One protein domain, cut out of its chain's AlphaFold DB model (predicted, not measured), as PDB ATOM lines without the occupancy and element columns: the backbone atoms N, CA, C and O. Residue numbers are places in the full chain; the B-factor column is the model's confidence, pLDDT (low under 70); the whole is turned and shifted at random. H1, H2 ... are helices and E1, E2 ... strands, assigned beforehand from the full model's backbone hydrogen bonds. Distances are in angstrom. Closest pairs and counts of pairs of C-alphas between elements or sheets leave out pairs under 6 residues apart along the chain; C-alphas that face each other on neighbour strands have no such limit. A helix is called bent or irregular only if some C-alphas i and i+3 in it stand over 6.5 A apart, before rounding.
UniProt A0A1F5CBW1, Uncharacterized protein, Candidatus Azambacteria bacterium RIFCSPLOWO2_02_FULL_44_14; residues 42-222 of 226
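What this domain is: This is residues 42 to 222 of the 226 residues of an uncharacterized protein of Candidatus Azambacteria bacterium RIFCSPLOWO2_02_FULL_44_14 (UniProt A0A1F5CBW1). A large, strongly twisted sheet curls into a nearly closed barrel of E3, E2, E8, E9, E13, E12 and E6, with E7 joined to E9, and the small sheet E1 E4 E5 covers part of it at one end, face to face. Toward the other end H1 and H2 run side by side, and the hairpin of E10 and E11 lies farthest out. The 181 printed residues hold two named helices and thirteen named strands, in the order E1 to E6, H1, E7 to E9, H2, E10 to E13; the class is mixed, helices and strands. The large sheet is branched and mixed, the others antiparallel. The whole is compact, with a radius of gyration of the C-alphas of 17.8 A and spans of 53 by 36 by 30 A.

Where its parts are: E1 is residues 46 to 48, beginning at C-alpha (10.142, 13.039, -3.107). E2 is 50 to 53, E3 61 to 63, E4 67 to 72, E5 77 to 82 and E6 89 to 94. H1, 98 to 109, is 16.7 A long; E7 is 115 to 119 and E8 123 to 127. E9, 130 to 141, spans 28.9 A, and H2, 147 to 162, 24.8 A. E10 is 164 to 167 and E11 173 to 176. E12, 180 to 190, spans 25.7 A; E13, 206 to 221, spans 35.4 A and ends at C-alpha (17.847, 50.159, -4.892).

How they stand to each other: In the branched sheet E9 has three neighbours: E7 and E8 on one side, antiparallel (N 117 to O 139, 2.8 A; N 125 to O 132, 2.9 A), and E13 on the other, parallel (N 138 to O 210, 2.9 A). E12 is antiparallel to E13 (N 183 to O 218, 2.9 A) and to E6 (N 92 to O 182, 2.9 A). E2 is antiparallel to E8 (N 52 to O 124, 2.8 A) and forms a hairpin with E3 (N 53 to O 61, 2.9 A). The closest C-alphas of edge strands E3 and E6, Ile 63 and Phe 90, are 5.7 A apart. The sheet E1 E4 E5 makes a sandwich, two sheets face to face, with the branched sheet, strands at 52 degrees; within it N 48 to O 67 is 2.9 A and N 70 to O 79 is 2.9 A. H2 is on the branched sheet at a height over the sheet of 8.7 A, with Trp 148 and Val 216 its closest C-alphas to E13, 6.8 A apart. It lies over E13 and runs across the strands, at 71 degrees to E13 on the local plane. H2 is irregular, with C-alphas 151 and 154 7.7 A apart. H1 only grazes that sheet with residues 100 to 108. H1 and H2 are close but not clearly touching, closest at the C-alphas of Pro 98 and Phe 160, 6.7 A, and run opposite ways at a shallow tilt of 12 degrees. E10 and E11 form a hairpin (N 166 to O 174, 3.0 A). Every O i to N i+4 pair of H1 is within hydrogen-bond range, and 8 of 12 in H2.

The domain as a whole: The C-alphas farthest apart, Lys 161 and Gln 200, are 54.9 A apart. The printed part has no cut. E12 to E13 is the long link, where residues 197 to 202 stand free. The mean pLDDT of the printed part is 74.0; 55 residues are under 70, among them 108 to 122 and 191 to 206.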
ATOM      1  N   GLY A  42       6.317   7.277   1.195       53.97
ATOM      2  CA  GLY A  42       5.972   8.124   0.041       53.97
ATOM      3  C   GLY A  42       6.727   9.458  -0.068       53.97
ATOM      4  O   GLY A  42       6.599  10.123  -1.092       53.97
ATOM      5  N   VAL A  43       7.528   9.840   0.938       55.19
ATOM      6  CA  VAL A  43       8.357  11.072   0.918       55.19
ATOM      7  C   VAL A  43       9.848  10.770   0.742       55.19
ATOM      8  O   VAL A  43      10.616  11.642   0.340       55.19
ATOM      9  N   SER A  44      10.270   9.527   0.996       58.84
ATOM     10  CA  SER A  44      11.624   9.085   0.660       58.84
ATOM     11  C   SER A  44      11.876   9.297  -0.834       58.84
ATOM     12  O   SER A  44      11.237   8.656  -1.668       58.84
ATOM     13  N   ASN A  45      12.793  10.211  -1.156       66.50
ATOM     14  CA  ASN A  45      13.099  10.650  -2.515       66.50
ATOM     15  C   ASN A  45      11.939  11.378  -3.223       66.50
ATOM     16  O   ASN A  45      11.758  11.225  -4.430       66.50
ATOM     17  N   ALA A  46      11.159  12.186  -2.497       72.25
ATOM     18  CA  ALA A  46      10.142  13.039  -3.107       72.25
ATOM     19  C   ALA A  46      10.763  14.268  -3.784       72.25
ATOM     20  O   ALA A  46      11.587  14.976  -3.197       72.25
ATOM     21  N   GLU A  47      10.325  14.533  -5.013       79.25
ATOM     22  CA  GLU A  47      10.723  15.704  -5.789       79.25
ATOM     23  C   GLU A  47       9.684  16.824  -5.665       79.25
ATOM     24  O   GLU A  47       8.479  16.624  -5.827       79.25
ATOM     25  N   PHE A  48      10.179  18.024  -5.386       79.12
ATOM     26  CA  PHE A  48       9.403  19.243  -5.221       79.12
ATOM     27  C   PHE A  48       9.859  20.269  -6.253       79.12
ATOM     28  O   PHE A  48      11.037  20.332  -6.591       79.12
ATOM     29  N   GLY A  49       8.935  21.094  -6.736       81.44
ATOM     30  CA  GLY A  49       9.182  22.120  -7.748       81.44
ATOM     31  C   GLY A  49       9.606  23.483  -7.197       81.44
ATOM     32  O   GLY A  49       9.902  24.377  -7.989       81.44
ATOM     33  N   GLY A  50       9.615  23.684  -5.875       83.94
ATOM     34  CA  GLY A  50      10.063  24.955  -5.314       83.94
ATOM     35  C   GLY A  50       9.770  25.198  -3.838       83.94
ATOM     36  O   GLY A  50       9.195  24.358  -3.143       83.94
ATOM     37  N   ILE A  51      10.167  26.390  -3.393       84.12
ATOM     38  CA  ILE A  51      10.037  26.908  -2.025       84.12
ATOM     39  C   ILE A  51       9.268  28.227  -2.081       84.12
ATOM     40  O   ILE A  51       9.608  29.093  -2.886       84.12
ATOM     41  N   VAL A  52       8.273  28.421  -1.217       86.38
ATOM     42  CA  VAL A  52       7.636  29.733  -1.023       86.38
ATOM     43  C   VAL A  52       7.724  30.132   0.432       86.38
ATOM     44  O   VAL A  52       7.416  29.342   1.318       86.38
ATOM     45  N   PHE A  53       8.108  31.376   0.689       83.81
ATOM     46  CA  PHE A  53       8.146  31.918   2.038       83.81
ATOM     47  C   PHE A  53       7.862  33.412   2.057       83.81
ATOM     48  O   PHE A  53       7.928  34.112   1.047       83.81
ATOM     49  N   ASN A  54       7.533  33.913   3.240       80.19
ATOM     50  CA  ASN A  54       7.349  35.336   3.477       80.19
ATOM     51  C   ASN A  54       8.567  35.895   4.207       80.19
ATOM     52  O   ASN A  54       9.169  35.223   5.039       80.19
ATOM     53  N   THR A  55       8.900  37.152   3.947       72.88
ATOM     54  CA  THR A  55       9.791  37.932   4.813       72.88
ATOM     55  C   THR A  55       9.005  39.060   5.462       72.88
ATOM     56  O   THR A  55       7.852  39.325   5.120       72.88
ATOM     57  N   ARG A  56       9.660  39.780   6.376       70.12
ATOM     58  CA  ARG A  56       9.112  40.995   6.984       70.12
ATOM     59  C   ARG A  56       8.714  42.063   5.952       70.12
ATOM     60  O   ARG A  56       7.811  42.843   6.230       70.12
ATOM     61  N   TYR A  57       9.377  42.106   4.793       73.12
ATOM     62  CA  TYR A  57       9.233  43.189   3.808       73.12
ATOM     63  C   TYR A  57       8.634  42.749   2.472       73.12
ATOM     64  O   TYR A  57       8.257  43.594   1.665       73.12
ATOM     65  N   GLN A  58       8.523  41.444   2.231       77.31
ATOM     66  CA  GLN A  58       7.981  40.909   0.993       77.31
ATOM     67  C   GLN A  58       7.159  39.654   1.262       77.31
ATOM     68  O   GLN A  58       7.637  38.688   1.860       77.31
ATOM     69  N   LYS A  59       5.916  39.670   0.777       80.88
ATOM     70  CA  LYS A  59       5.043  38.497   0.760       80.88
ATOM     71  C   LYS A  59       5.363  37.631  -0.462       80.88
ATOM     72  O   LYS A  59       5.621  38.169  -1.536       80.88
ATOM     73  N   ALA A  60       5.296  36.317  -0.280       81.75
ATOM     74  CA  ALA A  60       5.403  35.285  -1.307       81.75
ATOM     75  C   ALA A  60       6.690  35.348  -2.149       81.75
ATOM     76  O   ALA A  60       6.654  35.434  -3.376       81.75
ATOM     77  N   ILE A  61       7.848  35.269  -1.491       84.88
ATOM     78  CA  ILE A  61       9.105  34.977  -2.183       84.88
ATOM     79  C   ILE A  61       9.030  33.536  -2.667       84.88
ATOM     80  O   ILE A  61       8.873  32.625  -1.860       84.88
ATOM     81  N   THR A  62       9.119  33.354  -3.980       85.50
ATOM     82  CA  THR A  62       9.024  32.047  -4.631       85.50
ATOM     83  C   THR A  62      10.361  31.692  -5.254       85.50
ATOM     84  O   THR A  62      10.944  32.487  -5.989       85.50
ATOM     85  N   ILE A  63      10.817  30.482  -4.973       85.25
ATOM     86  CA  ILE A  63      11.992  29.864  -5.566       85.25
ATOM     87  C   ILE A  63      11.495  28.672  -6.376       85.25
ATOM     88  O   ILE A  63      11.138  27.648  -5.801       85.25
ATOM     89  N   ALA A  64      11.455  28.805  -7.699       85.38
ATOM     90  CA  ALA A  64      11.072  27.721  -8.599       85.38
ATOM     91  C   ALA A  64      12.319  26.908  -8.973       85.38
ATOM     92  O   ALA A  64      12.944  27.158  -9.999       85.38
ATOM     93  N   THR A  65      12.711  25.980  -8.101       85.25
ATOM     94  CA  THR A  65      13.855  25.091  -8.322       85.25
ATOM     95  C   THR A  65      13.478  23.668  -7.933       85.25
ATOM     96  O   THR A  65      12.905  23.477  -6.855       85.25
ATOM     97  N   PRO A  66      13.809  22.656  -8.755       82.44
ATOM     98  CA  PRO A  66      13.608  21.275  -8.364       82.44
ATOM     99  C   PRO A  66      14.498  20.928  -7.164       82.44
ATOM    100  O   PRO A  66      15.719  21.123  -7.202       82.44
ATOM    101  N   ILE A  67      13.887  20.414  -6.099       83.38
ATOM    102  CA  ILE A  67      14.579  19.921  -4.906       83.38
ATOM    103  C   ILE A  67      14.137  18.494  -4.607       83.38
ATOM    104  O   ILE A  67      12.978  18.129  -4.805       83.38
ATOM    105  N   LEU A  68      15.071  17.691  -4.121       79.62
ATOM    106  CA  LEU A  68      14.824  16.331  -3.672       79.62
ATOM    107  C   LEU A  68      14.919  16.282  -2.156       79.62
ATOM    108  O   LEU A  68      15.924  16.702  -1.583       79.62
ATOM    109  N   VAL A  69      13.893  15.731  -1.520       76.56
ATOM    110  CA  VAL A  69      13.909  15.445  -0.089       76.56
ATOM    111  C   VAL A  69      14.277  13.980   0.116       76.56
ATOM    112  O   VAL A  69      13.585  13.080  -0.362       76.56
ATOM    113  N   GLN A  70      15.381  13.737   0.817       72.31
ATOM    114  CA  GLN A  70      15.881  12.397   1.117       72.31
ATOM    115  C   GLN A  70      15.903  12.172   2.621       72.31
ATOM    116  O   GLN A  70      16.367  13.019   3.376       72.31
ATOM    117  N   MET A  71      15.415  11.017   3.054       70.75
ATOM    118  CA  MET A  71      15.469  10.608   4.449       70.75
ATOM    119  C   MET A  71      16.661   9.672   4.638       70.75
ATOM    120  O   MET A  71      16.686   8.584   4.063       70.75
ATOM    121  N   ASP A  72      17.634  10.085   5.442       65.56
ATOM    122  CA  ASP A  72      18.646   9.177   5.963       65.56
ATOM    123  C   ASP A  72      18.003   8.338   7.074       65.56
ATOM    124  O   ASP A  72      17.637   8.839   8.138       65.56
ATOM    125  N   ASN A  73      17.817   7.049   6.800       62.44
ATOM    126  CA  ASN A  73      17.158   6.127   7.719       62.44
ATOM    127  C   ASN A  73      18.040   5.733   8.915       62.44
ATOM    128  O   ASN A  73      17.495   5.320   9.940       62.44
ATOM    129  N   GLU A  74      19.365   5.865   8.802       62.03
ATOM    130  CA  GLU A  74      20.311   5.540   9.875       62.03
ATOM    131  C   GLU A  74      20.381   6.688  10.880       62.03
ATOM    132  O   GLU A  74      20.161   6.493  12.078       62.03
ATOM    133  N   THR A  75      20.612   7.905  10.384       61.22
ATOM    134  CA  THR A  75      20.763   9.097  11.233       61.22
ATOM    135  C   THR A  75      19.443   9.807  11.521       61.22
ATOM    136  O   THR A  75      19.386  10.667  12.400       61.22
ATOM    137  N   ARG A  76      18.359   9.432  10.826       61.34
ATOM    138  CA  ARG A  76      17.050  10.109  10.872       61.34
ATOM    139  C   ARG A  76      17.175  11.589  10.535       61.34
ATOM    140  O   ARG A  76      16.552  12.444  11.165       61.34
ATOM    141  N   VAL A  77      18.004  11.896   9.551       63.03
ATOM    142  CA  VAL A  77      18.187  13.255   9.058       63.03
ATOM    143  C   VAL A  77      17.482  13.376   7.720       63.03
ATOM    144  O   VAL A  77      17.613  12.530   6.841       63.03
ATOM    145  N   LEU A  78      16.705  14.442   7.568       67.62
ATOM    146  CA  LEU A  78      16.117  14.788   6.285       67.62
ATOM    147  C   LEU A  78      17.070  15.729   5.558       67.62
ATOM    148  O   LEU A  78      17.316  16.846   6.013       67.62
ATOM    149  N   ASN A  79      17.563  15.266   4.424       72.62
ATOM    150  CA  ASN A  79      18.428  16.007   3.530       72.62
ATOM    151  C   ASN A  79      17.586  16.666   2.435       72.62
ATOM    152  O   ASN A  79      16.663  16.055   1.892       72.62
ATOM    153  N   ILE A  80      17.919  17.912   2.099       78.62
ATOM    154  CA  ILE A  80      17.319  18.644   0.982       78.62
ATOM    155  C   ILE A  80      18.416  18.866  -0.052       78.62
ATOM    156  O   ILE A  80      19.394  19.563   0.204       78.62
ATOM    157  N   VAL A  81      18.252  18.271  -1.227       81.44
ATOM    158  CA  VAL A  81      19.238  18.321  -2.308       81.44
ATOM    159  C   VAL A  81      18.701  19.182  -3.443       81.44
ATOM    160  O   VAL A  81      17.634  18.907  -3.994       81.44
ATOM    161  N   LEU A  82      19.450  20.218  -3.823       84.62
ATOM    162  CA  LEU A  82      19.176  21.004  -5.026       84.62
ATOM    163  C   LEU A  82      19.528  20.166  -6.262       84.62
ATOM    164  O   LEU A  82      20.682  19.778  -6.430       84.62
ATOM    165  N   LYS A  83      18.554  19.892  -7.135       84.56
ATOM    166  CA  LYS A  83      18.791  19.125  -8.375       84.56
ATOM    167  C   LYS A  83      19.426  19.974  -9.472       84.56
ATOM    168  O   LYS A  83      20.227  19.465 -10.247       84.56
ATOM    169  N   ASP A  84      19.077  21.258  -9.515       83.69
ATOM    170  CA  ASP A  84      19.655  22.240 -10.433       83.69
ATOM    171  C   ASP A  84      20.053  23.522  -9.672       83.69
ATOM    172  O   ASP A  84      19.319  24.517  -9.684       83.69
ATOM    173  N   PRO A  85      21.223  23.522  -8.999       81.81
ATOM    174  CA  PRO A  85      21.709  24.682  -8.248       81.81
ATOM    175  C   PRO A  85      21.907  25.940  -9.109       81.81
ATOM    176  O   PRO A  85      21.823  27.061  -8.608       81.81
ATOM    177  N   ALA A  86      22.162  25.788 -10.413       81.69
ATOM    178  CA  ALA A  86      22.385  26.925 -11.302       81.69
ATOM    179  C   ALA A  86      21.095  27.731 -11.528       81.69
ATOM    180  O   ALA A  86      21.155  28.967 -11.635       81.69
ATOM    181  N   SER A  87      19.950  27.039 -11.564       80.94
ATOM    182  CA  SER A  87      18.609  27.628 -11.685       80.94
ATOM    183  C   SER A  87      18.035  28.166 -10.371       80.94
ATOM    184  O   SER A  87      17.122  28.990 -10.407       80.94
ATOM    185  N   ALA A  88      18.590  27.757  -9.224       87.50
ATOM    186  CA  ALA A  88      18.110  28.095  -7.886       87.50
ATOM    187  C   ALA A  88      18.412  29.556  -7.505       87.50
ATOM    188  O   ALA A  88      19.176  29.846  -6.584       87.50
ATOM    189  N   LYS A  89      17.828  30.501  -8.241       90.31
ATOM    190  CA  LYS A  89      17.963  31.941  -8.031       90.31
ATOM    191  C   LYS A  89      16.651  32.529  -7.554       90.31
ATOM    192  O   LYS A  89      15.574  32.126  -7.986       90.31
ATOM    193  N   PHE A  90      16.741  33.534  -6.700       89.94
ATOM    194  CA  PHE A  90      15.579  34.273  -6.235       89.94
ATOM    195  C   PHE A  90      15.965  35.705  -5.903       89.94
ATOM    196  O   PHE A  90      17.143  36.062  -5.859       89.94
ATOM    197  N   SER A  91      14.965  36.565  -5.735       89.56
ATOM    198  CA  SER A  91      15.192  37.948  -5.328       89.56
ATOM    199  C   SER A  91      14.260  38.330  -4.198       89.56
ATOM    200  O   SER A  91      13.099  37.916  -4.177       89.56
ATOM    201  N   PHE A  92      14.769  39.122  -3.261       86.44
ATOM    202  CA  PHE A  92      14.012  39.555  -2.099       86.44
ATOM    203  C   PHE A  92      14.342  40.991  -1.682       86.44
ATOM    204  O   PHE A  92      15.438  41.497  -1.940       86.44
ATOM    205  N   LEU A  93      13.378  41.647  -1.036       85.75
ATOM    206  CA  LEU A  93      13.577  42.941  -0.388       85.75
ATOM    207  C   LEU A  93      14.287  42.778   0.953       85.75
ATOM    208  O   LEU A  93      13.870  41.996   1.811       85.75
ATOM    209  N   PHE A  94      15.314  43.593   1.154       79.75
ATOM    210  CA  PHE A  94      16.137  43.583   2.348       79.75
ATOM    211  C   PHE A  94      16.302  44.985   2.927       79.75
ATOM    212  O   PHE A  94      16.726  45.914   2.242       79.75
ATOM    213  N   LYS A  95      15.985  45.140   4.211       78.69
ATOM    214  CA  LYS A  95      16.253  46.368   4.958       78.69
ATOM    215  C   LYS A  95      17.476  46.131   5.833       78.69
ATOM    216  O   LYS A  95      17.463  45.223   6.656       78.69
ATOM    217  N   ILE A  96      18.480  46.980   5.674       76.88
ATOM    218  CA  ILE A  96      19.670  46.998   6.516       76.88
ATOM    219  C   ILE A  96      19.777  48.352   7.198       76.88
ATOM    220  O   ILE A  96      19.724  49.383   6.528       76.88
ATOM    221  N   SER A  97      19.868  48.350   8.528       77.38
ATOM    222  CA  SER A  97      20.175  49.560   9.285       77.38
ATOM    223  C   SER A  97      21.694  49.787   9.329       77.38
ATOM    224  O   SER A  97      22.464  48.831   9.177       77.38
ATOM    225  N   PRO A  98      22.162  51.025   9.580       81.38
ATOM    226  CA  PRO A  98      23.583  51.279   9.797       81.38
ATOM    227  C   PRO A  98      24.174  50.436  10.936       81.38
ATOM    228  O   PRO A  98      25.301  49.964  10.816       81.38
ATOM    229  N   GLY A  99      23.409  50.204  12.011       76.38
ATOM    230  CA  GLY A  99      23.831  49.368  13.139       76.38
ATOM    231  C   GLY A  99      24.022  47.902  12.742       76.38
ATOM    232  O   GLY A  99      25.089  47.338  12.980       76.38
ATOM    233  N   ASP A 100      23.037  47.316  12.054       77.00
ATOM    234  CA  ASP A 100      23.123  45.936  11.550       77.00
ATOM    235  C   ASP A 100      24.305  45.764  10.589       77.00
ATOM    236  O   ASP A 100      25.000  44.748  10.616       77.00
ATOM    237  N   TYR A 101      24.568  46.776   9.758       79.50
ATOM    238  CA  TYR A 101      25.687  46.771   8.824       79.50
ATOM    239  C   TYR A 101      27.052  46.783   9.513       79.50
ATOM    240  O   TYR A 101      27.944  46.051   9.087       79.50
ATOM    241  N   GLN A 102      27.227  47.559  10.589       79.50
ATOM    242  CA  GLN A 102      28.480  47.537  11.353       79.50
ATOM    243  C   GLN A 102      28.694  46.187  12.040       79.50
ATOM    244  O   GLN A 102      29.763  45.594  11.897       79.50
ATOM    245  N   LEU A 103      27.653  45.647  12.684       75.31
ATOM    246  CA  LEU A 103      27.704  44.311  13.287       75.31
ATOM    247  C   LEU A 103      28.060  43.239  12.251       75.31
ATOM    248  O   LEU A 103      28.817  42.307  12.532       75.31
ATOM    249  N   TRP A 104      27.536  43.368  11.032       76.94
ATOM    250  CA  TRP A 104      27.860  42.456   9.945       76.94
ATOM    251  C   TRP A 104      29.317  42.583   9.491       76.94
ATOM    252  O   TRP A 104      30.006  41.564   9.389       76.94
ATOM    253  N   LYS A 105      29.817  43.811   9.291       76.88
ATOM    254  CA  LYS A 105      31.229  44.078   8.960       76.88
ATOM    255  C   LYS A 105      32.178  43.450   9.980       76.88
ATOM    256  O   LYS A 105      33.185  42.862   9.590       76.88
ATOM    257  N   GLU A 106      31.862  43.534  11.268       76.25
ATOM    258  CA  GLU A 106      32.663  42.930  12.338       76.25
ATOM    259  C   GLU A 106      32.636  41.396  12.300       76.25
ATOM    260  O   GLU A 106      33.685  40.752  12.385       76.25
ATOM    261  N   LYS A 107      31.456  40.787  12.119       71.12
ATOM    262  CA  LYS A 107      31.317  39.321  12.027       71.12
ATOM    263  C   LYS A 107      32.058  38.737  10.825       71.12
ATOM    264  O   LYS A 107      32.717  37.707  10.962       71.12
ATOM    265  N   VAL A 108      31.981  39.413   9.680       69.62
ATOM    266  CA  VAL A 108      32.689  39.041   8.447       69.62
ATOM    267  C   VAL A 108      34.204  39.123   8.630       69.62
ATOM    268  O   VAL A 108      34.895  38.145   8.348       69.62
ATOM    269  N   LYS A 109      34.718  40.213   9.215       66.00
ATOM    270  CA  LYS A 109      36.152  40.357   9.521       66.00
ATOM    271  C   LYS A 109      36.697  39.262  10.441       66.00
ATOM    272  O   LYS A 109      37.835  38.844  10.272       66.00
ATOM    273  N   ASN A 110      35.885  38.773  11.376       61.47
ATOM    274  CA  ASN A 110      36.286  37.748  12.344       61.47
ATOM    275  C   ASN A 110      36.170  36.305  11.813       61.47
ATOM    276  O   ASN A 110      36.184  35.364  12.605       61.47
ATOM    277  N   GLY A 111      35.990  36.106  10.501       52.72
ATOM    278  CA  GLY A 111      35.871  34.774   9.892       52.72
ATOM    279  C   GLY A 111      34.572  34.037  10.233       52.72
ATOM    280  O   GLY A 111      34.365  32.912   9.793       52.72
ATOM    281  N   ARG A 112      33.655  34.677  10.969       53.25
ATOM    282  CA  ARG A 112      32.308  34.172  11.289       53.25
ATOM    283  C   ARG A 112      31.298  34.605  10.220       53.25
ATOM    284  O   ARG A 112      30.153  34.898  10.545       53.25
ATOM    285  N   GLY A 113      31.775  34.765   8.983       52.84
ATOM    286  CA  GLY A 113      31.280  35.691   7.963       52.84
ATOM    287  C   GLY A 113      29.978  35.333   7.271       52.84
ATOM    288  O   GLY A 113      29.886  35.446   6.055       52.84
ATOM    289  N   THR A 114      28.959  34.993   8.046       56.94
ATOM    290  CA  THR A 114      27.605  34.800   7.564       56.94
ATOM    291  C   THR A 114      26.688  35.890   8.112       56.94
ATOM    292  O   THR A 114      26.685  36.197   9.308       56.94
ATOM    293  N   ALA A 115      25.899  36.518   7.236       61.00
ATOM    294  CA  ALA A 115      24.690  37.185   7.708       61.00
ATOM    295  C   ALA A 115      23.568  36.169   7.771       61.00
ATOM    296  O   ALA A 115      23.316  35.465   6.798       61.00
ATOM    297  N   MET A 116      22.916  36.133   8.926       57.62
ATOM    298  CA  MET A 116      21.799  35.259   9.225       57.62
ATOM    299  C   MET A 116      20.515  36.085   9.208       57.62
ATOM    300  O   MET A 116      20.421  37.106   9.892       57.62
ATOM    301  N   PHE A 117      19.525  35.635   8.446       64.56
ATOM    302  CA  PHE A 117      18.218  36.274   8.355       64.56
ATOM    303  C   PHE A 117      17.136  35.254   8.647       64.56
ATOM    304  O   PHE A 117      16.892  34.365   7.843       64.56
ATOM    305  N   THR A 118      16.441  35.401   9.763       54.78
ATOM    306  CA  THR A 118      15.318  34.523  10.081       54.78
ATOM    307  C   THR A 118      14.029  35.118   9.515       54.78
ATOM    308  O   THR A 118      13.609  36.216   9.887       54.78
ATOM    309  N   SER A 119      13.394  34.405   8.589       56.50
ATOM    310  CA  SER A 119      11.993  34.615   8.240       56.50
ATOM    311  C   SER A 119      11.127  34.236   9.441       56.50
ATOM    312  O   SER A 119      11.259  33.148   9.989       56.50
ATOM    313  N   SER A 120      10.219  35.128   9.840       51.78
ATOM    314  CA  SER A 120       9.236  34.886  10.903       51.78
ATOM    315  C   SER A 120       7.875  34.426  10.354       51.78
ATOM    316  O   SER A 120       6.839  34.763  10.930       51.78
ATOM    317  N   GLY A 121       7.837  33.780   9.184       57.94
ATOM    318  CA  GLY A 121       6.594  33.404   8.507       57.94
ATOM    319  C   GLY A 121       6.595  31.957   8.028       57.94
ATOM    320  O   GLY A 121       7.645  31.414   7.712       57.94
ATOM    321  N   ARG A 122       5.393  31.368   7.909       65.88
ATOM    322  CA  ARG A 122       5.211  30.012   7.368       65.88
ATOM    323  C   ARG A 122       5.820  29.928   5.973       65.88
ATOM    324  O   ARG A 122       5.436  30.699   5.085       65.88
ATOM    325  N   ALA A 123       6.746  29.001   5.804       76.88
ATOM    326  CA  ALA A 123       7.334  28.658   4.528       76.88
ATOM    327  C   ALA A 123       6.843  27.285   4.072       76.88
ATOM    328  O   ALA A 123       6.306  26.518   4.867       76.88
ATOM    329  N   TYR A 124       6.967  26.998   2.779       79.25
ATOM    330  CA  TYR A 124       6.437  25.775   2.199       79.25
ATOM    331  C   TYR A 124       7.311  25.243   1.069       79.25
ATOM    332  O   TYR A 124       7.770  26.018   0.229       79.25
ATOM    333  N   PHE A 125       7.455  23.921   0.996       79.94
ATOM    334  CA  PHE A 125       7.857  23.219  -0.224       79.94
ATOM    335  C   PHE A 125       6.624  22.831  -1.044       79.94
ATOM    336  O   PHE A 125       5.594  22.481  -0.468       79.94
ATOM    337  N   TYR A 126       6.723  22.849  -2.376       74.69
ATOM    338  CA  TYR A 126       5.613  22.481  -3.268       74.69
ATOM    339  C   TYR A 126       5.958  21.304  -4.172       74.69
ATOM    340  O   TYR A 126       6.883  21.395  -4.971       74.69
ATOM    341  N   ALA A 127       5.169  20.232  -4.107       69.00
ATOM    342  CA  ALA A 127       5.165  19.148  -5.091       69.00
ATOM    343  C   ALA A 127       3.840  19.203  -5.872       69.00
ATOM    344  O   ALA A 127       2.800  18.728  -5.408       69.00
ATOM    345  N   GLY A 128       3.845  19.876  -7.028       69.06
ATOM    346  CA  GLY A 128       2.603  20.271  -7.701       69.06
ATOM    347  C   GLY A 128       1.740  21.149  -6.784       69.06
ATOM    348  O   GLY A 128       2.209  22.165  -6.281       69.06
ATOM    349  N   ASN A 129       0.501  20.725  -6.512       67.88
ATOM    350  CA  ASN A 129      -0.431  21.430  -5.616       67.88
ATOM    351  C   ASN A 129      -0.331  21.004  -4.140       67.88
ATOM    352  O   ASN A 129      -1.170  21.413  -3.340       67.88
ATOM    353  N   ARG A 130       0.634  20.154  -3.763       68.44
ATOM    354  CA  ARG A 130       0.793  19.677  -2.380       68.44
ATOM    355  C   ARG A 130       1.821  20.541  -1.633       68.44
ATOM    356  O   ARG A 130       3.006  20.436  -1.960       68.44
ATOM    357  N   PRO A 131       1.399  21.387  -0.670       74.56
ATOM    358  CA  PRO A 131       2.314  22.150   0.168       74.56
ATOM    359  C   PRO A 131       2.806  21.314   1.355       74.56
ATOM    360  O   PRO A 131       2.046  20.547   1.943       74.56
ATOM    361  N   PHE A 132       4.060  21.518   1.741       75.69
ATOM    362  CA  PHE A 132       4.668  20.948   2.944       75.69
ATOM    363  C   PHE A 132       5.214  22.094   3.783       75.69
ATOM    364  O   PHE A 132       6.035  22.861   3.285       75.69
ATOM    365  N   GLN A 133       4.726  22.248   5.010       77.94
ATOM    366  CA  GLN A 133       4.990  23.411   5.853       77.94
ATOM    367  C   GLN A 133       6.384  23.364   6.488       77.94
ATOM    368  O   GLN A 133       6.882  22.309   6.874       77.94
ATOM    369  N   ILE A 134       6.971  24.545   6.648       78.00
ATOM    370  CA  ILE A 134       8.197  24.831   7.383       78.00
ATOM    371  C   ILE A 134       7.892  26.013   8.312       78.00
ATOM    372  O   ILE A 134       7.365  27.035   7.857       78.00
ATOM    373  N   ASP A 135       8.205  25.894   9.597       75.56
ATOM    374  CA  ASP A 135       7.925  26.955  10.568       75.56
ATOM    375  C   ASP A 135       8.888  28.125  10.438       75.56
ATOM    376  O   ASP A 135       8.458  29.279  10.478       75.56
ATOM    377  N   THR A 136      10.174  27.832  10.244       75.38
ATOM    378  CA  THR A 136      11.217  28.855  10.172       75.38
ATOM    379  C   THR A 136      12.122  28.644   8.963       75.38
ATOM    380  O   THR A 136      12.634  27.553   8.738       75.38
ATOM    381  N   ILE A 137      12.378  29.700   8.191       79.00
ATOM    382  CA  ILE A 137      13.482  29.705   7.222       79.00
ATOM    383  C   ILE A 137      14.542  30.685   7.686       79.00
ATOM    384  O   ILE A 137      14.240  31.854   7.931       79.00
ATOM    385  N   THR A 138      15.788  30.237   7.719       80.00
ATOM    386  CA  THR A 138      16.941  31.118   7.854       80.00
ATOM    387  C   THR A 138      17.608  31.280   6.497       80.00
ATOM    388  O   THR A 138      17.912  30.296   5.841       80.00
ATOM    389  N   ILE A 139      17.878  32.507   6.058       81.88
ATOM    390  CA  ILE A 139      18.743  32.781   4.908       81.88
ATOM    391  C   ILE A 139      20.128  33.126   5.445       81.88
ATOM    392  O   ILE A 139      20.258  33.984   6.315       81.88
ATOM    393  N   ILE A 140      21.153  32.465   4.925       80.50
ATOM    394  CA  ILE A 140      22.539  32.606   5.355       80.50
ATOM    395  C   ILE A 140      23.363  33.040   4.146       80.50
ATOM    396  O   ILE A 140      23.464  32.301   3.175       80.50
ATOM    397  N   ILE A 141      23.951  34.236   4.169       79.44
ATOM    398  CA  ILE A 141      24.888  34.639   3.106       79.44
ATOM    399  C   ILE A 141      26.219  33.939   3.361       79.44
ATOM    400  O   ILE A 141      26.899  34.269   4.327       79.44
ATOM    401  N   ASP A 142      26.561  32.983   2.501       74.00
ATOM    402  CA  ASP A 142      27.773  32.156   2.557       74.00
ATOM    403  C   ASP A 142      28.514  32.263   1.228       74.00
ATOM    404  O   ASP A 142      28.604  31.349   0.408       74.00
ATOM    405  N   THR A 143      28.969  33.478   0.979       63.12
ATOM    406  CA  THR A 143      29.992  33.789  -0.008       63.12
ATOM    407  C   THR A 143      31.307  33.858   0.748       63.12
ATOM    408  O   THR A 143      31.335  34.482   1.810       63.12
ATOM    409  N   GLY A 144      32.374  33.258   0.216       61.59
ATOM    410  CA  GLY A 144      33.707  33.281   0.829       61.59
ATOM    411  C   GLY A 144      34.182  34.685   1.261       61.59
ATOM    412  O   GLY A 144      33.545  35.694   0.955       61.59
ATOM    413  N   PRO A 145      35.305  34.781   1.990       55.22
ATOM    414  CA  PRO A 145      35.656  35.986   2.736       55.22
ATOM    415  C   PRO A 145      35.658  37.266   1.873       55.22
ATOM    416  O   PRO A 145      36.358  37.364   0.868       55.22
ATOM    417  N   ASN A 146      34.877  38.255   2.324       58.69
ATOM    418  CA  ASN A 146      34.888  39.687   1.978       58.69
ATOM    419  C   ASN A 146      34.466  40.138   0.565       58.69
ATOM    420  O   ASN A 146      34.028  41.279   0.431       58.69
ATOM    421  N   THR A 147      34.496  39.294  -0.470       64.62
ATOM    422  CA  THR A 147      34.320  39.770  -1.862       64.62
ATOM    423  C   THR A 147      32.982  40.460  -2.130       64.62
ATOM    424  O   THR A 147      32.941  41.518  -2.751       64.62
ATOM    425  N   TRP A 148      31.869  39.904  -1.660       71.62
ATOM    426  CA  TRP A 148      30.557  40.488  -1.942       71.62
ATOM    427  C   TRP A 148      30.314  41.786  -1.144       71.62
ATOM    428  O   TRP A 148      29.732  42.729  -1.676       71.62
ATOM    429  N   LEU A 149      30.769  41.857   0.116       74.75
ATOM    430  CA  LEU A 149      30.546  43.018   0.981       74.75
ATOM    431  C   LEU A 149      31.322  44.224   0.452       74.75
ATOM    432  O   LEU A 149      30.757  45.312   0.375       74.75
ATOM    433  N   ASP A 150      32.565  44.006   0.019       76.75
ATOM    434  CA  ASP A 150      33.404  45.033  -0.600       76.75
ATOM    435  C   ASP A 150      32.774  45.542  -1.909       76.75
ATOM    436  O   ASP A 150      32.705  46.750  -2.141       76.75
ATOM    437  N   ASN A 151      32.210  44.638  -2.723       81.69
ATOM    438  CA  ASN A 151      31.546  44.988  -3.985       81.69
ATOM    439  C   ASN A 151      30.313  45.890  -3.799       81.69
ATOM    440  O   ASN A 151      30.006  46.702  -4.675       81.69
ATOM    441  N   TYR A 152      29.594  45.760  -2.679       85.19
ATOM    442  CA  TYR A 152      28.337  46.481  -2.444       85.19
ATOM    443  C   TYR A 152      28.397  47.510  -1.311       85.19
ATOM    444  O   TYR A 152      27.411  48.220  -1.100       85.19
ATOM    445  N   GLN A 153      29.533  47.653  -0.620       86.81
ATOM    446  CA  GLN A 153      29.693  48.564   0.518       86.81
ATOM    447  C   GLN A 153      29.253  49.985   0.173       86.81
ATOM    448  O   GLN A 153      28.394  50.543   0.852       86.81
ATOM    449  N   LYS A 154      29.776  50.545  -0.923       89.19
ATOM    450  CA  LYS A 154      29.452  51.914  -1.338       89.19
ATOM    451  C   LYS A 154      27.951  52.105  -1.571       89.19
ATOM    452  O   LYS A 154      27.383  53.098  -1.130       89.19
ATOM    453  N   LEU A 155      27.299  51.146  -2.231       89.38
ATOM    454  CA  LEU A 155      25.861  51.205  -2.498       89.38
ATOM    455  C   LEU A 155      25.042  51.154  -1.201       89.38
ATOM    456  O   LEU A 155      24.075  51.901  -1.056       89.38
ATOM    457  N   ILE A 156      25.419  50.274  -0.271       87.69
ATOM    458  CA  ILE A 156      24.749  50.126   1.025       87.69
ATOM    459  C   ILE A 156      24.914  51.409   1.854       87.69
ATOM    460  O   ILE A 156      23.930  51.939   2.367       87.69
ATOM    461  N   GLU A 157      26.129  51.954   1.916       89.56
ATOM    462  CA  GLU A 157      26.428  53.198   2.629       89.56
ATOM    463  C   GLU A 157      25.701  54.408   2.023       89.56
ATOM    464  O   GLU A 157      25.160  55.242   2.748       89.56
ATOM    465  N   GLU A 158      25.601  54.491   0.694       90.44
ATOM    466  CA  GLU A 158      24.792  55.514   0.027       90.44
ATOM    467  C   GLU A 158      23.296  55.362   0.318       90.44
ATOM    468  O   GLU A 158      22.604  56.371   0.478       90.44
ATOM    469  N   ASN A 159      22.790  54.128   0.419       89.44
ATOM    470  CA  ASN A 159      21.402  53.868   0.798       89.44
ATOM    471  C   ASN A 159      21.102  54.352   2.222       89.44
ATOM    472  O   ASN A 159      19.968  54.733   2.504       89.44
ATOM    473  N   PHE A 160      22.105  54.434   3.106       89.00
ATOM    474  CA  PHE A 160      21.887  54.957   4.454       89.00
ATOM    475  C   PHE A 160      21.483  56.429   4.497       89.00
ATOM    476  O   PHE A 160      20.827  56.855   5.444       89.00
ATOM    477  N   LYS A 161      21.780  57.197   3.444       87.75
ATOM    478  CA  LYS A 161      21.307  58.583   3.316       87.75
ATOM    479  C   LYS A 161      19.785  58.681   3.192       87.75
ATOM    480  O   LYS A 161      19.233  59.753   3.402       87.75
ATOM    481  N   SER A 162      19.110  57.585   2.842       83.88
ATOM    482  CA  SER A 162      17.651  57.521   2.783       83.88
ATOM    483  C   SER A 162      17.019  57.131   4.124       83.88
ATOM    484  O   SER A 162      15.794  57.014   4.198       83.88
ATOM    485  N   CYS A 163      17.819  56.812   5.144       86.19
ATOM    486  CA  CYS A 163      17.286  56.366   6.418       86.19
ATOM    487  C   CYS A 163      16.744  57.542   7.221       86.19
ATOM    488  O   CYS A 163      17.375  58.591   7.331       86.19
ATOM    489  N   GLN A 164      15.608  57.317   7.859       86.50
ATOM    490  CA  GLN A 164      14.987  58.259   8.778       86.50
ATOM    491  C   GLN A 164      14.481  57.514  10.006       86.50
ATOM    492  O   GLN A 164      14.140  56.331   9.921       86.50
ATOM    493  N   MET A 165      14.436  58.191  11.153       84.19
ATOM    494  CA  MET A 165      13.743  57.641  12.314       84.19
ATOM    495  C   MET A 165      12.264  57.504  11.971       84.19
ATOM    496  O   MET A 165      11.611  58.469  11.579       84.19
ATOM    497  N   GLY A 166      11.753  56.289  12.089       78.81
ATOM    498  CA  GLY A 166      10.355  55.976  11.856       78.81
ATOM    499  C   GLY A 166       9.876  54.939  12.854       78.81
ATOM    500  O   GLY A 166      10.629  54.479  13.708       78.81
ATOM    501  N   LEU A 167       8.610  54.561  12.740       71.00
ATOM    502  CA  LEU A 167       8.060  53.472  13.533       71.00
ATOM    503  C   LEU A 167       8.245  52.162  12.767       71.00
ATOM    504  O   LEU A 167       7.990  52.070  11.562       71.00
ATOM    505  N   SER A 168       8.694  51.131  13.469       64.81
ATOM    506  CA  SER A 168       8.679  49.768  12.966       64.81
ATOM    507  C   SER A 168       7.225  49.295  12.772       64.81
ATOM    508  O   SER A 168       6.304  49.871  13.351       64.81
ATOM    509  N   PRO A 169       6.977  48.192  12.039       55.09
ATOM    510  CA  PRO A 169       5.649  47.573  11.971       55.09
ATOM    511  C   PRO A 169       5.022  47.208  13.330       55.09
ATOM    512  O   PRO A 169       3.833  46.915  13.375       55.09
ATOM    513  N   LYS A 170       5.807  47.188  14.419       63.44
ATOM    514  CA  LYS A 170       5.337  46.949  15.793       63.44
ATOM    515  C   LYS A 170       5.120  48.239  16.601       63.44
ATOM    516  O   LYS A 170       4.687  48.156  17.739       63.44
ATOM    517  N   GLY A 171       5.400  49.409  16.025       67.62
ATOM    518  CA  GLY A 171       5.264  50.708  16.691       67.62
ATOM    519  C   GLY A 171       6.522  51.198  17.415       67.62
ATOM    520  O   GLY A 171       6.531  52.330  17.879       67.62
ATOM    521  N   ASP A 172       7.592  50.404  17.483       73.31
ATOM    522  CA  ASP A 172       8.847  50.834  18.119       73.31
ATOM    523  C   ASP A 172       9.654  51.785  17.215       73.31
ATOM    524  O   ASP A 172       9.712  51.533  16.006       73.31
ATOM    525  N   PRO A 173      10.320  52.827  17.753       75.94
ATOM    526  CA  PRO A 173      11.248  53.655  16.987       75.94
ATOM    527  C   PRO A 173      12.384  52.817  16.385       75.94
ATOM    528  O   PRO A 173      13.097  52.115  17.096       75.94
ATOM    529  N   ASP A 174      12.563  52.899  15.070       70.19
ATOM    530  CA  ASP A 174      13.579  52.164  14.314       70.19
ATOM    531  C   ASP A 174      14.125  53.045  13.178       70.19
ATOM    532  O   ASP A 174      13.426  53.913  12.644       70.19
ATOM    533  N   MET A 175      15.372  52.813  12.763       76.94
ATOM    534  CA  MET A 175      15.914  53.451  11.566       76.94
ATOM    535  C   MET A 175      15.277  52.826  10.330       76.94
ATOM    536  O   MET A 175      15.531  51.671   9.984       76.94
ATOM    537  N   VAL A 176      14.436  53.584   9.632       76.88
ATOM    538  CA  VAL A 176      13.740  53.147   8.423       76.88
ATOM    539  C   VAL A 176      14.464  53.637   7.178       76.88
ATOM    540  O   VAL A 176      14.311  54.779   6.763       76.88
ATOM    541  N   CYS A 177      15.251  52.747   6.578       82.12
ATOM    542  CA  CYS A 177      15.888  52.938   5.278       82.12
ATOM    543  C   CYS A 177      15.004  52.392   4.154       82.12
ATOM    544  O   CYS A 177      14.199  51.479   4.377       82.12
ATOM    545  N   THR A 178      15.187  52.895   2.933       84.94
ATOM    546  CA  THR A 178      14.579  52.280   1.752       84.94
ATOM    547  C   THR A 178      15.140  50.861   1.605       84.94
ATOM    548  O   THR A 178      16.362  50.691   1.676       84.94
ATOM    549  N   PRO A 179      14.293  49.827   1.439       85.31
ATOM    550  CA  PRO A 179      14.783  48.474   1.217       85.31
ATOM    551  C   PRO A 179      15.650  48.379  -0.046       85.31
ATOM    552  O   PRO A 179      15.436  49.088  -1.030       85.31
ATOM    553  N   LEU A 180      16.614  47.470  -0.031       87.38
ATOM    554  CA  LEU A 180      17.424  47.080  -1.177       87.38
ATOM    555  C   LEU A 180      16.845  45.809  -1.802       87.38
ATOM    556  O   LEU A 180      16.373  44.918  -1.099       87.38
ATOM    557  N   TRP A 181      16.895  45.716  -3.127       89.50
ATOM    558  CA  TRP A 181      16.659  44.471  -3.849       89.50
ATOM    559  C   TRP A 181      17.934  43.644  -3.860       89.50
ATOM    560  O   TRP A 181      18.945  44.086  -4.408       89.50
ATOM    561  N   ILE A 182      17.862  42.437  -3.304       87.25
ATOM    562  CA  ILE A 182      18.930  41.442  -3.369       87.25
ATOM    563  C   ILE A 182      18.509  40.353  -4.344       87.25
ATOM    564  O   ILE A 182      17.436  39.776  -4.191       87.25
ATOM    565  N   SER A 183      19.363  40.065  -5.323       90.06
ATOM    566  CA  SER A 183      19.297  38.848  -6.129       90.06
ATOM    567  C   SER A 183      20.349  37.873  -5.625       90.06
ATOM    568  O   SER A 183      21.504  38.258  -5.420       90.06
ATOM    569  N   ALA A 184      19.949  36.625  -5.418       88.88
ATOM    570  CA  ALA A 184      20.785  35.606  -4.816       88.88
ATOM    571  C   ALA A 184      20.662  34.267  -5.549       88.88
ATOM    572  O   ALA A 184      19.621  33.962  -6.136       88.88
ATOM    573  N   ARG A 185      21.727  33.468  -5.484       89.31
ATOM    574  CA  ARG A 185      21.753  32.047  -5.852       89.31
ATOM    575  C   ARG A 185      21.793  31.220  -4.575       89.31
ATOM    576  O   ARG A 185      22.490  31.592  -3.641       89.31
ATOM    577  N   ILE A 186      21.081  30.102  -4.531       88.31
ATOM    578  CA  ILE A 186      21.197  29.142  -3.433       88.31
ATOM    579  C   ILE A 186      22.410  28.248  -3.682       88.31
ATOM    580  O   ILE A 186      22.508  27.606  -4.724       88.31
ATOM    581  N   ASN A 187      23.303  28.186  -2.700       85.25
ATOM    582  CA  ASN A 187      24.458  27.294  -2.698       85.25
ATOM    583  C   ASN A 187      24.078  25.921  -2.144       85.25
ATOM    584  O   ASN A 187      24.382  24.893  -2.744       85.25
ATOM    585  N   ARG A 188      23.403  25.906  -0.990       83.94
ATOM    586  CA  ARG A 188      22.924  24.688  -0.331       83.94
ATOM    587  C   ARG A 188      21.763  24.992   0.608       83.94
ATOM    588  O   ARG A 188      21.545  26.142   0.984       83.94
ATOM    589  N   ILE A 189      21.034  23.950   0.986       80.56
ATOM    590  CA  ILE A 189      19.998  24.005   2.016       80.56
ATOM    591  C   ILE A 189      20.385  22.978   3.075       80.56
ATOM    592  O   ILE A 189      20.574  21.810   2.747       80.56
ATOM    593  N   GLU A 190      20.528  23.411   4.321       76.62
ATOM    594  CA  GLU A 190      20.796  22.526   5.453       76.62
ATOM    595  C   GLU A 190      19.596  22.473   6.394       76.62
ATOM    596  O   GLU A 190      18.729  23.353   6.419       76.62
ATOM    597  N   ARG A 191      19.563  21.404   7.184       69.00
ATOM    598  CA  ARG A 191      18.555  21.159   8.206       69.00
ATOM    599  C   ARG A 191      19.247  20.840   9.529       69.00
ATOM    600  O   ARG A 191      20.274  20.164   9.520       69.00
ATOM    601  N   SER A 192      18.605  21.172  10.657       50.84
ATOM    602  CA  SER A 192      18.719  20.310  11.842       50.84
ATOM    603  C   SER A 192      17.416  19.577  12.168       50.84
ATOM    604  O   SER A 192      16.317  20.077  11.937       50.84
ATOM    605  N   ALA A 193      17.611  18.330  12.597       49.94
ATOM    606  CA  ALA A 193      16.719  17.424  13.314       49.94
ATOM    607  C   ALA A 193      15.240  17.317  12.887       49.94
ATOM    608  O   ALA A 193      14.458  18.264  12.892       49.94
ATOM    609  N   LEU A 194      14.811  16.084  12.606       51.94
ATOM    610  CA  LEU A 194      13.439  15.657  12.901       51.94
ATOM    611  C   LEU A 194      13.280  15.737  14.415       51.94
ATOM    612  O   LEU A 194      14.093  15.136  15.118       51.94
ATOM    613  N   SER A 195      12.286  16.478  14.914       42.06
ATOM    614  CA  SER A 195      11.956  16.445  16.338       42.06
ATOM    615  C   SER A 195      11.891  14.984  16.807       42.06
ATOM    616  O   SER A 195      11.216  14.149  16.196       42.06
ATOM    617  N   LEU A 196      12.666  14.653  17.845       42.38
ATOM    618  CA  LEU A 196      12.730  13.301  18.414       42.38
ATOM    619  C   LEU A 196      11.391  12.889  19.048       42.38
ATOM    620  O   LEU A 196      11.121  11.694  19.158       42.38
ATOM    621  N   ASP A 197      10.548  13.874  19.367       42.44
ATOM    622  CA  ASP A 197       9.234  13.733  19.989       42.44
ATOM    623  C   ASP A 197       8.104  14.030  18.997       42.44
ATOM    624  O   ASP A 197       7.156  14.746  19.311       42.44
ATOM    625  N   LEU A 198       8.180  13.504  17.773       42.31
ATOM    626  CA  LEU A 198       7.004  13.509  16.903       42.31
ATOM    627  C   LEU A 198       5.975  12.523  17.476       42.31
ATOM    628  O   LEU A 198       6.270  11.325  17.553       42.31
ATOM    629  N   PRO A 199       4.771  12.984  17.872       37.91
ATOM    630  CA  PRO A 199       3.717  12.089  18.327       37.91
ATOM    631  C   PRO A 199       3.468  11.002  17.278       37.91
ATOM    632  O   PRO A 199       3.411  11.290  16.077       37.91
ATOM    633  N   GLN A 200       3.313   9.754  17.730       38.19
ATOM    634  CA  GLN A 200       2.959   8.619  16.877       38.19
ATOM    635  C   GLN A 200       1.597   8.897  16.220       38.19
ATOM    636  O   GLN A 200       0.550   8.684  16.821       38.19
ATOM    637  N   GLY A 201       1.613   9.460  15.012       39.84
ATOM    638  CA  GLY A 201       0.412   9.939  14.324       39.84
ATOM    639  C   GLY A 201       0.661  11.056  13.309       39.84
ATOM    640  O   GLY A 201      -0.175  11.263  12.431       39.84
ATOM    641  N   HIS A 202       1.804  11.749  13.362       38.62
ATOM    642  CA  HIS A 202       2.141  12.749  12.345       38.62
ATOM    643  C   HIS A 202       2.711  12.100  11.078       38.62
ATOM    644  O   HIS A 202       3.880  11.731  11.003       38.62
ATOM    645  N   VAL A 203       1.871  12.006  10.048       44.44
ATOM    646  CA  VAL A 203       2.290  11.756   8.662       44.44
ATOM    647  C   VAL A 203       2.928  13.036   8.133       44.44
ATOM    648  O   VAL A 203       2.203  13.950   7.762       44.44
ATOM    649  N   PHE A 204       4.257  13.124   8.185       59.03
ATOM    650  CA  PHE A 204       5.107  14.276   7.840       59.03
ATOM    651  C   PHE A 204       4.513  15.335   6.875       59.03
ATOM    652  O   PHE A 204       4.653  15.198   5.658       59.03
ATOM    653  N   PRO A 205       3.964  16.463   7.383       57.97
ATOM    654  CA  PRO A 205       3.668  17.647   6.578       57.97
ATOM    655  C   PRO A 205       4.427  18.899   7.062       57.97
ATOM    656  O   PRO A 205       4.116  19.999   6.612       57.97
ATOM    657  N   HIS A 206       5.370  18.761   8.005       64.31
ATOM    658  CA  HIS A 206       5.841  19.872   8.833       64.31
ATOM    659  C   HIS A 206       7.331  19.764   9.199       64.31
ATOM    660  O   HIS A 206       7.821  18.683   9.528       64.31
ATOM    661  N   LEU A 207       8.052  20.881   9.102       70.69
ATOM    662  CA  LEU A 207       9.468  21.032   9.438       70.69
ATOM    663  C   LEU A 207       9.655  22.214  10.392       70.69
ATOM    664  O   LEU A 207       9.145  23.297  10.119       70.69
ATOM    665  N   ASP A 208      10.445  22.038  11.453       71.75
ATOM    666  CA  ASP A 208      10.698  23.104  12.435       71.75
ATOM    667  C   ASP A 208      11.486  24.267  11.815       71.75
ATOM    668  O   ASP A 208      11.142  25.440  11.981       71.75
ATOM    669  N   TYR A 209      12.536  23.958  11.047       74.38
ATOM    670  CA  TYR A 209      13.262  24.974  10.300       74.38
ATOM    671  C   TYR A 209      14.060  24.442   9.101       74.38
ATOM    672  O   TYR A 209      14.316  23.242   8.987       74.38
ATOM    673  N   ALA A 210      14.470  25.357   8.218       79.56
ATOM    674  CA  ALA A 210      15.418  25.117   7.132       79.56
ATOM    675  C   ALA A 210      16.375  26.308   6.957       79.56
ATOM    676  O   ALA A 210      15.938  27.460   6.922       79.56
ATOM    677  N   ASP A 211      17.666  26.024   6.788       81.94
ATOM    678  CA  ASP A 211      18.703  27.031   6.569       81.94
ATOM    679  C   ASP A 211      19.103  27.050   5.084       81.94
ATOM    680  O   ASP A 211      19.560  26.053   4.531       81.94
ATOM    681  N   ILE A 212      18.920  28.184   4.411       84.94
ATOM    682  CA  ILE A 212      19.219  28.391   2.991       84.94
ATOM    683  C   ILE A 212      20.493  29.220   2.877       84.94
ATOM    684  O   ILE A 212      20.490  30.424   3.135       84.94
ATOM    685  N   TYR A 213      21.572  28.589   2.432       85.62
ATOM    686  CA  TYR A 213      22.854  29.237   2.189       85.62
ATOM    687  C   TYR A 213      22.874  29.836   0.790       85.62
ATOM    688  O   TYR A 213      22.576  29.144  -0.187       85.62
ATOM    689  N   ILE A 214      23.233  31.112   0.679       86.25
ATOM    690  CA  ILE A 214      23.140  31.872  -0.563       86.25
ATOM    691  C   ILE A 214      24.436  32.587  -0.938       86.25
ATOM    692  O   ILE A 214      25.194  33.048  -0.086       86.25
ATOM    693  N   GLU A 215      24.617  32.755  -2.244       85.94
ATOM    694  CA  GLU A 215      25.537  33.695  -2.866       85.94
ATOM    695  C   GLU A 215      24.772  34.949  -3.310       85.94
ATOM    696  O   GLU A 215      23.752  34.856  -3.997       85.94
ATOM    697  N   VAL A 216      25.270  36.137  -2.953       85.50
ATOM    698  CA  VAL A 216      24.713  37.406  -3.445       85.50
ATOM    699  C   VAL A 216      25.195  37.653  -4.874       85.50
ATOM    700  O   VAL A 216      26.378  37.891  -5.102       85.50
ATOM    701  N   ILE A 217      24.264  37.657  -5.830       87.94
ATOM    702  CA  ILE A 217      24.546  37.957  -7.241       87.94
ATOM    703  C   ILE A 217      24.585  39.470  -7.456       87.94
ATOM    704  O   ILE A 217      25.490  39.981  -8.108       87.94
ATOM    705  N   SER A 218      23.589  40.192  -6.933       88.50
ATOM    706  CA  SER A 218      23.469  41.641  -7.126       88.50
ATOM    707  C   SER A 218      22.663  42.319  -6.029       88.50
ATOM    708  O   SER A 218      21.663  41.764  -5.573       88.50
ATOM    709  N   ILE A 219      23.029  43.560  -5.703       88.19
ATOM    710  CA  ILE A 219      22.238  44.464  -4.862       88.19
ATOM    711  C   ILE A 219      21.874  45.710  -5.674       88.19
ATOM    712  O   ILE A 219      22.713  46.277  -6.371       88.19
ATOM    713  N   SER A 220      20.619  46.147  -5.592       89.81
ATOM    714  CA  SER A 220      20.144  47.385  -6.221       89.81
ATOM    715  C   SER A 220      19.139  48.116  -5.331       89.81
ATOM    716  O   SER A 220      18.580  47.539  -4.399       89.81
ATOM    717  N   LYS A 221      18.895  49.404  -5.595       86.69
ATOM    718  CA  LYS A 221      17.847  50.159  -4.892       86.69
ATOM    719  C   LYS A 221      16.471  49.569  -5.214       86.69
ATOM    720  O   LYS A 221      16.208  49.226  -6.370       86.69
ATOM    721  N   ALA A 222      15.577  49.482  -4.224       78.81
ATOM    722  CA  ALA A 222      14.188  49.132  -4.503       78.81
ATOM    723  C   ALA A 222      13.589  50.141  -5.491       78.81
ATOM    724  O   ALA A 222      13.552  51.339  -5.210       78.81
TER     725      ALA A 222